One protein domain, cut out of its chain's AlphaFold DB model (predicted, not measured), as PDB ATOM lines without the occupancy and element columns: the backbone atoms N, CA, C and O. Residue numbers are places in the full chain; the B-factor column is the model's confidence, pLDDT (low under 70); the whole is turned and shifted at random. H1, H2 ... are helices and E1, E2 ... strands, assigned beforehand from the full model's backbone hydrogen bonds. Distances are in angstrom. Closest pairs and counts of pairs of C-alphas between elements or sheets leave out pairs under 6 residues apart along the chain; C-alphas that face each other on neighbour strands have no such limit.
ATOM      1  N   TYR A   4     306.442 363.805 122.352       93.50
ATOM      2  CA  TYR A   4     307.585 362.925 122.410       93.50
ATOM      3  C   TYR A   4     307.144 361.532 122.004       93.50
ATOM      4  O   TYR A   4     306.048 361.094 122.334       93.50
ATOM      5  N   LYS A   5     308.034 360.824 121.323       93.44
ATOM      6  CA  LYS A   5     307.887 359.408 121.026       93.44
ATOM      7  C   LYS A   5     309.028 358.611 121.621       93.44
ATOM      8  O   LYS A   5     310.123 359.136 121.854       93.44
ATOM      9  N   THR A   6     308.791 357.326 121.796       93.38
ATOM     10  CA  THR A   6     309.815 356.352 122.134       93.38
ATOM     11  C   THR A   6     309.502 354.996 121.509       93.38
ATOM     12  O   THR A   6     308.354 354.682 121.205       93.38
ATOM     13  N   THR A   7     310.553 354.212 121.294       92.94
ATOM     14  CA  THR A   7     310.438 352.787 121.005       92.94
ATOM     15  C   THR A   7     310.593 352.036 122.314       92.94
ATOM     16  O   THR A   7     311.657 352.070 122.937       92.94
ATOM     17  N   VAL A   8     309.538 351.339 122.705       92.69
ATOM     18  CA  VAL A   8     309.470 350.580 123.944       92.69
ATOM     19  C   VAL A   8     309.771 349.122 123.642       92.69
ATOM     20  O   VAL A   8     309.319 348.581 122.634       92.69
ATOM     21  N   HIS A   9     310.553 348.484 124.507       92.38
ATOM     22  CA  HIS A   9     310.804 347.048 124.458       92.38
ATOM     23  C   HIS A   9     310.129 346.396 125.655       92.38
ATOM     24  O   HIS A   9     310.429 346.744 126.796       92.38
ATOM     25  N   CYS A  10     309.221 345.456 125.404       91.88
ATOM     26  CA  CYS A  10     308.611 344.689 126.474       91.88
ATOM     27  C   CYS A  10     309.529 343.527 126.873       91.88
ATOM     28  O   CYS A  10     309.712 342.604 126.081       91.88
ATOM     29  N   PRO A  11     310.057 343.480 128.108       91.94
ATOM     30  CA  PRO A  11     310.914 342.381 128.544       91.94
ATOM     31  C   PRO A  11     310.145 341.071 128.781       91.94
ATOM     32  O   PRO A  11     310.771 340.035 129.001       91.94
ATOM     33  N   VAL A  12     308.805 341.107 128.784       92.12
ATOM     34  CA  VAL A  12     307.956 339.940 129.072       92.12
ATOM     35  C   VAL A  12     307.665 339.132 127.810       92.12
ATOM     36  O   VAL A  12     307.879 337.922 127.805       92.12
ATOM     37  N   CYS A  13     307.193 339.783 126.745       91.12
ATOM     38  CA  CYS A  13     306.906 339.130 125.462       91.12
ATOM     39  C   CYS A  13     307.975 339.387 124.388       91.12
ATOM     40  O   CYS A  13     307.841 338.884 123.279       91.12
ATOM     41  N   ASP A  14     309.037 340.131 124.720       90.62
ATOM     42  CA  ASP A  14     310.160 340.484 123.838       90.62
ATOM     43  C   ASP A  14     309.761 341.301 122.591       90.62
ATOM     44  O   ASP A  14     310.550 341.458 121.660       90.62
ATOM     45  N   THR A  15     308.548 341.864 122.570       89.38
ATOM     46  CA  THR A  15     308.066 342.695 121.462       89.38
ATOM     47  C   THR A  15     308.531 344.139 121.596       89.38
ATOM     48  O   THR A  15     308.892 344.624 122.675       89.38
ATOM     49  N   LYS A  16     308.529 344.845 120.467       91.50
ATOM     50  CA  LYS A  16     308.790 346.280 120.412       91.50
ATOM     51  C   LYS A  16     307.571 346.988 119.861       91.50
ATOM     52  O   LYS A  16     306.946 346.487 118.937       91.50
ATOM     53  N   PHE A  17     307.274 348.155 120.412       90.69
ATOM     54  CA  PHE A  17     306.188 349.003 119.941       90.69
ATOM     55  C   PHE A  17     306.570 350.474 120.073       90.69
ATOM     56  O   PHE A  17     307.489 350.835 120.818       90.69
ATOM     57  N   LEU A  18     305.892 351.325 119.312       92.62
ATOM     58  CA  LEU A  18     306.014 352.767 119.455       92.62
ATOM     59  C   LEU A  18     304.996 353.259 120.474       92.62
ATOM     60  O   LEU A  18     303.867 352.783 120.524       92.62
ATOM     61  N   TYR A  19     305.418 354.224 121.277       93.69
ATOM     62  CA  TYR A  19     304.538 354.931 122.188       93.69
ATOM     63  C   TYR A  19     304.835 356.422 122.120       93.69
ATOM     64  O   TYR A  19     305.988 356.827 121.911       93.69
ATOM     65  N   ALA A  20     303.802 357.240 122.274       93.12
ATOM     66  CA  ALA A  20     303.916 358.684 122.223       93.12
ATOM     67  C   ALA A  20     303.169 359.323 123.393       93.12
ATOM     68  O   ALA A  20     302.188 358.783 123.889       93.12
ATOM     69  N   LEU A  21     303.682 360.461 123.853       91.75
ATOM     70  CA  LEU A  21     303.124 361.221 124.963       91.75
ATOM     71  C   LEU A  21     303.418 362.711 124.807       91.75
ATOM     72  O   LEU A  21     304.322 363.145 124.083       91.75
ATOM     73  N   THR A  22     302.636 363.507 125.509       91.62
ATOM     74  CA  THR A  22     302.726 364.958 125.544       91.62
ATOM     75  C   THR A  22     303.738 365.447 126.587       91.62
ATOM     76  O   THR A  22     304.142 364.728 127.498       91.62
ATOM     77  N   GLU A  23     304.164 366.706 126.472       88.69
ATOM     78  CA  GLU A  23     305.031 367.356 127.469       88.69
ATOM     79  C   GLU A  23     304.430 367.342 128.880       88.69
ATOM     80  O   GLU A  23     305.167 367.126 129.839       88.69
ATOM     81  N   GLU A  24     303.109 367.495 129.010       85.19
ATOM     82  CA  GLU A  24     302.434 367.473 130.313       85.19
ATOM     83  C   GLU A  24     302.629 366.120 131.016       85.19
ATOM     84  O   GLU A  24     303.004 366.083 132.187       85.19
ATOM     85  N   GLU A  25     302.519 365.015 130.275       82.56
ATOM     86  CA  GLU A  25     302.744 363.657 130.790       82.56
ATOM     87  C   GLU A  25     304.206 363.416 131.208       82.56
ATOM     88  O   GLU A  25     304.473 362.638 132.124       82.56
ATOM     89  N   THR A  26     305.170 364.117 130.593       77.75
ATOM     90  CA  THR A  26     306.595 364.020 130.969       77.75
ATOM     91  C   THR A  26     306.971 364.795 132.233       77.75
ATOM     92  O   THR A  26     307.929 364.426 132.916       77.75
ATOM     93  N   GLU A  27     306.273 365.891 132.537       70.88
ATOM     94  CA  GLU A  27     306.668 366.832 133.595       70.88
ATOM     95  C   GLU A  27     306.118 366.453 134.984       70.88
ATOM     96  O   GLU A  27     306.663 366.880 136.008       70.88
ATOM     97  N   GLU A  28     305.093 365.601 135.059       66.12
ATOM     98  CA  GLU A  28     304.373 365.273 136.299       66.12
ATOM     99  C   GLU A  28     305.063 364.246 137.231       66.12
ATOM    100  O   GLU A  28     304.380 363.508 137.925       66.12
ATOM    101  N   ASN A  29     306.402 364.168 137.329       52.47
ATOM    102  CA  ASN A  29     307.113 363.195 138.209       52.47
ATOM    103  C   ASN A  29     306.589 361.737 138.110       52.47
ATOM    104  O   ASN A  29     306.794 360.934 139.028       52.47
ATOM    105  N   ALA A  30     305.889 361.405 137.028       60.22
ATOM    106  CA  ALA A  30     305.303 360.105 136.819       60.22
ATOM    107  C   ALA A  30     306.436 359.165 136.432       60.22
ATOM    108  O   ALA A  30     307.320 359.513 135.645       60.22
ATOM    109  N   ILE A  31     306.438 357.974 137.019       67.06
ATOM    110  CA  ILE A  31     307.192 356.874 136.435       67.06
ATOM    111  C   ILE A  31     306.590 356.713 135.038       67.06
ATOM    112  O   ILE A  31     305.382 356.518 134.904       67.06
ATOM    113  N   LEU A  32     307.403 356.966 134.016       84.06
ATOM    114  CA  LEU A  32     306.956 356.931 132.634       84.06
ATOM    115  C   LEU A  32     306.838 355.468 132.243       84.06
ATOM    116  O   LEU A  32     307.839 354.837 131.925       84.06
ATOM    117  N   GLU A  33     305.625 354.940 132.309       89.38
ATOM    118  CA  GLU A  33     305.310 353.561 131.959       89.38
ATOM    119  C   GLU A  33     304.233 353.556 130.872       89.38
ATOM    120  O   GLU A  33     303.339 354.404 130.867       89.38
ATOM    121  N   ALA A  34     304.298 352.583 129.969       89.25
ATOM    122  CA  ALA A  34     303.215 352.269 129.045       89.25
ATOM    123  C   ALA A  34     302.770 350.825 129.244       89.25
ATOM    124  O   ALA A  34     303.536 349.980 129.705       89.25
ATOM    125  N   MET A  35     301.529 350.534 128.877       91.19
ATOM    126  CA  MET A  35     301.067 349.157 128.788       91.19
ATOM    127  C   MET A  35     301.616 348.548 127.496       91.19
ATOM    128  O   MET A  35     301.564 349.160 126.437       91.19
ATOM    129  N   CYS A  36     302.163 347.341 127.555       92.81
ATOM    130  CA  CYS A  36     302.477 346.611 126.340       92.81
ATOM    131  C   CYS A  36     301.159 346.181 125.682       92.81
ATOM    132  O   CYS A  36     300.421 345.415 126.309       92.81
ATOM    133  N   PRO A  37     300.870 346.596 124.437       89.69
ATOM    134  CA  PRO A  37     299.590 346.278 123.817       89.69
ATOM    135  C   PRO A  37     299.443 344.775 123.524       89.69
ATOM    136  O   PRO A  37     298.339 344.257 123.484       89.69
ATOM    137  N   TYR A  38     300.556 344.038 123.436       87.88
ATOM    138  CA  TYR A  38     300.558 342.603 123.129       87.88
ATOM    139  C   TYR A  38     300.330 341.683 124.334       87.88
ATOM    140  O   TYR A  38     299.781 340.594 124.188       87.88
ATOM    141  N   CYS A  39     300.834 342.045 125.519       90.06
ATOM    142  CA  CYS A  39     300.771 341.172 126.701       90.06
ATOM    143  C   CYS A  39     300.105 341.817 127.920       90.06
ATOM    144  O   CYS A  39     299.911 341.138 128.928       90.06
ATOM    145  N   GLY A  40     299.766 343.107 127.845       89.88
ATOM    146  CA  GLY A  40     299.112 343.863 128.913       89.88
ATOM    147  C   GLY A  40     300.015 344.234 130.094       89.88
ATOM    148  O   GLY A  40     299.537 344.832 131.056       89.88
ATOM    149  N   GLU A  41     301.306 343.894 130.057       92.50
ATOM    150  CA  GLU A  41     302.252 344.215 131.132       92.50
ATOM    151  C   GLU A  41     302.723 345.669 131.051       92.50
ATOM    152  O   GLU A  41     302.952 346.198 129.963       92.50
ATOM    153  N   MET A  42     302.912 346.305 132.208       92.00
ATOM    154  CA  MET A  42     303.450 347.665 132.286       92.00
ATOM    155  C   MET A  42     304.961 347.650 132.066       92.00
ATOM    156  O   MET A  42     305.678 346.822 132.633       92.00
ATOM    157  N   VAL A  43     305.442 348.564 131.230       91.50
ATOM    158  CA  VAL A  43     306.841 348.647 130.817       91.50
ATOM    159  C   VAL A  43     307.353 350.075 130.924       91.50
ATOM    160  O   VAL A  43     306.674 351.020 130.525       91.50
ATOM    161  N   ASP A  44     308.566 350.220 131.449       90.12
ATOM    162  CA  ASP A  44     309.229 351.514 131.573       90.12
ATOM    163  C   ASP A  44     309.547 352.103 130.191       90.12
ATOM    164  O   ASP A  44     310.089 351.438 129.300       90.12
ATOM    165  N   LEU A  45     309.255 353.388 130.024       88.38
ATOM    166  CA  LEU A  45     309.613 354.158 128.844       88.38
ATOM    167  C   LEU A  45     311.060 354.639 128.959       88.38
ATOM    168  O   LEU A  45     311.437 355.364 129.880       88.38
ATOM    169  N   GLU A  46     311.876 354.310 127.961       78.75
ATOM    170  CA  GLU A  46     313.248 354.800 127.868       78.75
ATOM    171  C   GLU A  46     313.400 355.829 126.739       78.75
ATOM    172  O   GLU A  46     312.752 355.735 125.706       78.75
ATOM    173  N   LYS A  47     314.310 356.802 126.893       83.88
ATOM    174  CA  LYS A  47     314.809 357.681 125.807       83.88
ATOM    175  C   LYS A  47     313.725 358.340 124.930       83.88
ATOM    176  O   LYS A  47     313.645 358.110 123.722       83.88
ATOM    177  N   LEU A  48     312.966 359.255 125.521       90.00
ATOM    178  CA  LEU A  48     312.027 360.107 124.790       90.00
ATOM    179  C   LEU A  48     312.726 360.980 123.739       90.00
ATOM    180  O   LEU A  48     313.736 361.631 124.017       90.00
ATOM    181  N   THR A  49     312.149 361.038 122.540       91.62
ATOM    182  CA  THR A  49     312.612 361.886 121.435       91.62
ATOM    183  C   THR A  49     311.472 362.788 120.964       91.62
ATOM    184  O   THR A  49     310.376 362.278 120.748       91.62
ATOM    185  N   PRO A  50     311.684 364.103 120.772       94.88
ATOM    186  CA  PRO A  50     310.641 364.990 120.259       94.88
ATOM    187  C   PRO A  50     310.104 364.536 118.893       94.88
ATOM    188  O   PRO A  50     310.886 364.132 118.027       94.88
ATOM    189  N   CYS A  51     308.795 364.656 118.673       92.56
ATOM    190  CA  CYS A  51     308.134 364.390 117.391       92.56
ATOM    191  C   CYS A  51     307.156 365.511 116.998       92.56
ATOM    192  O   CYS A  51     306.869 366.421 117.780       92.56
ATOM    193  N   SER A  52     306.698 365.485 115.742       95.81
ATOM    194  CA  SER A  52     305.609 366.345 115.270       95.81
ATOM    195  C   SER A  52     304.258 365.855 115.803       95.81
ATOM    196  O   SER A  52     304.134 364.722 116.248       95.81
ATOM    197  N   GLU A  53     303.247 366.722 115.742       94.94
ATOM    198  CA  GLU A  53     301.854 366.385 116.079       94.94
ATOM    199  C   GLU A  53     301.302 365.257 115.202       94.94
ATOM    200  O   GLU A  53     300.767 364.307 115.745       94.94
ATOM    201  N   VAL A  54     301.567 365.283 113.892       95.25
ATOM    202  CA  VAL A  54     301.159 364.207 112.966       95.25
ATOM    203  C   VAL A  54     301.712 362.845 113.408       95.25
ATOM    204  O   VAL A  54     300.957 361.915 113.614       95.25
ATOM    205  N   ILE A  55     303.022 362.753 113.686       93.56
ATOM    206  CA  ILE A  55     303.644 361.495 114.143       93.56
ATOM    207  C   ILE A  55     303.085 361.045 115.498       93.56
ATOM    208  O   ILE A  55     303.056 359.855 115.791       93.56
ATOM    209  N   PHE A  56     302.735 361.990 116.370       94.12
ATOM    210  CA  PHE A  56     302.102 361.666 117.642       94.12
ATOM    211  C   PHE A  56     300.725 361.035 117.412       94.12
ATOM    212  O   PHE A  56     300.479 359.967 117.958       94.12
ATOM    213  N   GLU A  57     299.884 361.653 116.583       94.69
ATOM    214  CA  GLU A  57     298.553 361.138 116.238       94.69
ATOM    215  C   GLU A  57     298.646 359.748 115.594       94.69
ATOM    216  O   GLU A  57     297.994 358.830 116.085       94.69
ATOM    217  N   ASP A  58     299.543 359.559 114.618       94.69
ATOM    218  CA  ASP A  58     299.752 358.267 113.947       94.69
ATOM    219  C   ASP A  58     300.149 357.157 114.941       94.69
ATOM    220  O   ASP A  58     299.651 356.036 114.881       94.69
ATOM    221  N   ILE A  59     301.055 357.451 115.886       94.00
ATOM    222  CA  ILE A  59     301.490 356.465 116.890       94.00
ATOM    223  C   ILE A  59     300.352 356.121 117.852       94.00
ATOM    224  O   ILE A  59     300.239 354.964 118.252       94.00
ATOM    225  N   ILE A  60     299.550 357.108 118.258       93.38
ATOM    226  CA  ILE A  60     298.429 356.883 119.173       93.38
ATOM    227  C   ILE A  60     297.345 356.043 118.498       93.38
ATOM    228  O   ILE A  60     296.896 355.086 119.117       93.38
ATOM    229  N   GLU A  61     296.989 356.339 117.245       93.06
ATOM    230  CA  GLU A  61     296.006 355.562 116.476       93.06
ATOM    231  C   GLU A  61     296.425 354.089 116.383       93.06
ATOM    232  O   GLU A  61     295.687 353.206 116.810       93.06
ATOM    233  N   VAL A  62     297.669 353.825 115.970       90.94
ATOM    234  CA  VAL A  62     298.209 352.458 115.870       90.94
ATOM    235  C   VAL A  62     298.256 351.764 117.230       90.94
ATOM    236  O   VAL A  62     297.992 350.570 117.342       90.94
ATOM    237  N   TYR A  63     298.622 352.488 118.285       90.69
ATOM    238  CA  TYR A  63     298.684 351.921 119.627       90.69
ATOM    239  C   TYR A  63     297.290 351.575 120.175       90.69
ATOM    240  O   TYR A  63     297.143 350.546 120.835       90.69
ATOM    241  N   GLU A  64     296.276 352.403 119.908       89.75
ATOM    242  CA  GLU A  64     294.880 352.119 120.258       89.75
ATOM    243  C   GLU A  64     294.336 350.930 119.456       89.75
ATOM    244  O   GLU A  64     293.742 350.032 120.054       89.75
ATOM    245  N   ASP A  65     294.641 350.841 118.159       88.38
ATOM    246  CA  ASP A  65     294.284 349.688 117.324       88.38
ATOM    247  C   ASP A  65     294.887 348.383 117.871       88.38
ATOM    248  O   ASP A  65     294.184 347.382 118.030       88.38
ATOM    249  N   LEU A  66     296.169 348.400 118.261       85.44
ATOM    250  CA  LEU A  66     296.835 347.246 118.879       85.44
ATOM    251  C   LEU A  66     296.236 346.851 120.242       85.44
ATOM    252  O   LEU A  66     296.401 345.709 120.663       85.44
ATOM    253  N   LEU A  67     295.587 347.775 120.958       83.56
ATOM    254  CA  LEU A  67     294.891 347.484 122.216       83.56
ATOM    255  C   LEU A  67     293.468 346.952 121.998       83.56
ATOM    256  O   LEU A  67     292.968 346.202 122.840       83.56
ATOM    257  N   GLU A  68     292.797 347.375 120.925       79.06
ATOM    258  CA  GLU A  68     291.442 346.930 120.581       79.06
ATOM    259  C   GLU A  68     291.431 345.563 119.877       79.06
ATOM    260  O   GLU A  68     290.485 344.784 120.055       79.06
ATOM    261  N   GLU A  69     292.483 345.229 119.126       63.41
ATOM    262  CA  GLU A  69     292.656 343.902 118.545       63.41
ATOM    263  C   GLU A  69     293.200 342.896 119.577       63.41
ATOM    264  O   GLU A  69     294.388 342.811 119.856       63.41
TER     265      GLU A  69
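AT A GLANCE: This is residues 4 to 69 of the 86 residues of an uncharacterized protein of Anaerolineaceae bacterium 4572_32.1 (UniProt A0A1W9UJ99). Picture a small three-strand sheet, E2 E1 E5, with the long helix H2 packed over one face and the little hairpin E3 and E4 over the other. The short helix H1 sits at the end of E2. The printed part has 66 residues, with two named helices and five named strands that follow each other along the chain as E1 E2 H1 E3 E4 E5 H2; the sheets, E2 - E1 - E5 and E3 - E4, are antiparallel, and the class is mixed, helices and strands. It is compact, with a radius of gyration of the C-alphas of 11.4 A, and rounded, spanning 28 by 25 by 16 A.

HOW THE PARTS SIT: Start at E1, residues 4 to 9, the inner strand; E2, residues 16 to 22, forms a hairpin with it, N 6 and O 19 being 2.8 A apart. H1, residues 23 to 27, is only just not on this sheet, with 4 pairs of C-alphas within 10 A. Next find the hairpin of E3, residues 33 to 35, and E4, residues 42 to 44, where N 43 and O 34 are 2.8 A apart. The closest C-alphas of E1 and E4, Val 8 and Val 43, are 7.6 A apart. E5, residues 49 to 51, is E1's other neighbour, with N 5 and O 49 at 2.8 A. H2, residues 53 to 68, is on this sheet, making two layers, a helix on one face of a sheet; its height over the sheet is 7.1 A. It runs slantwise to the strands, at 54 degrees to E2 on the local plane, and its closest C-alphas to E2 are Phe 56 and Ala 20, 5.8 A apart. In H1 and H2 every O i to N i+4 pair is within hydrogen-bond range.

IN THESE COORDINATES: Find C-alpha 4 at (307.585, 362.925, 122.410), where E1 begins and runs 16.3 A; E2 runs 20.3 A. H2 runs 22.5 A to C-alpha 68 at (291.442, 346.930, 120.581).

THE WHOLE: The farthest C-alphas, Asn 29 and Glu 69, are 31.1 A apart. The printed part has no cut and no long link; pLDDT is under 70 at residues 28 to 31 and 69.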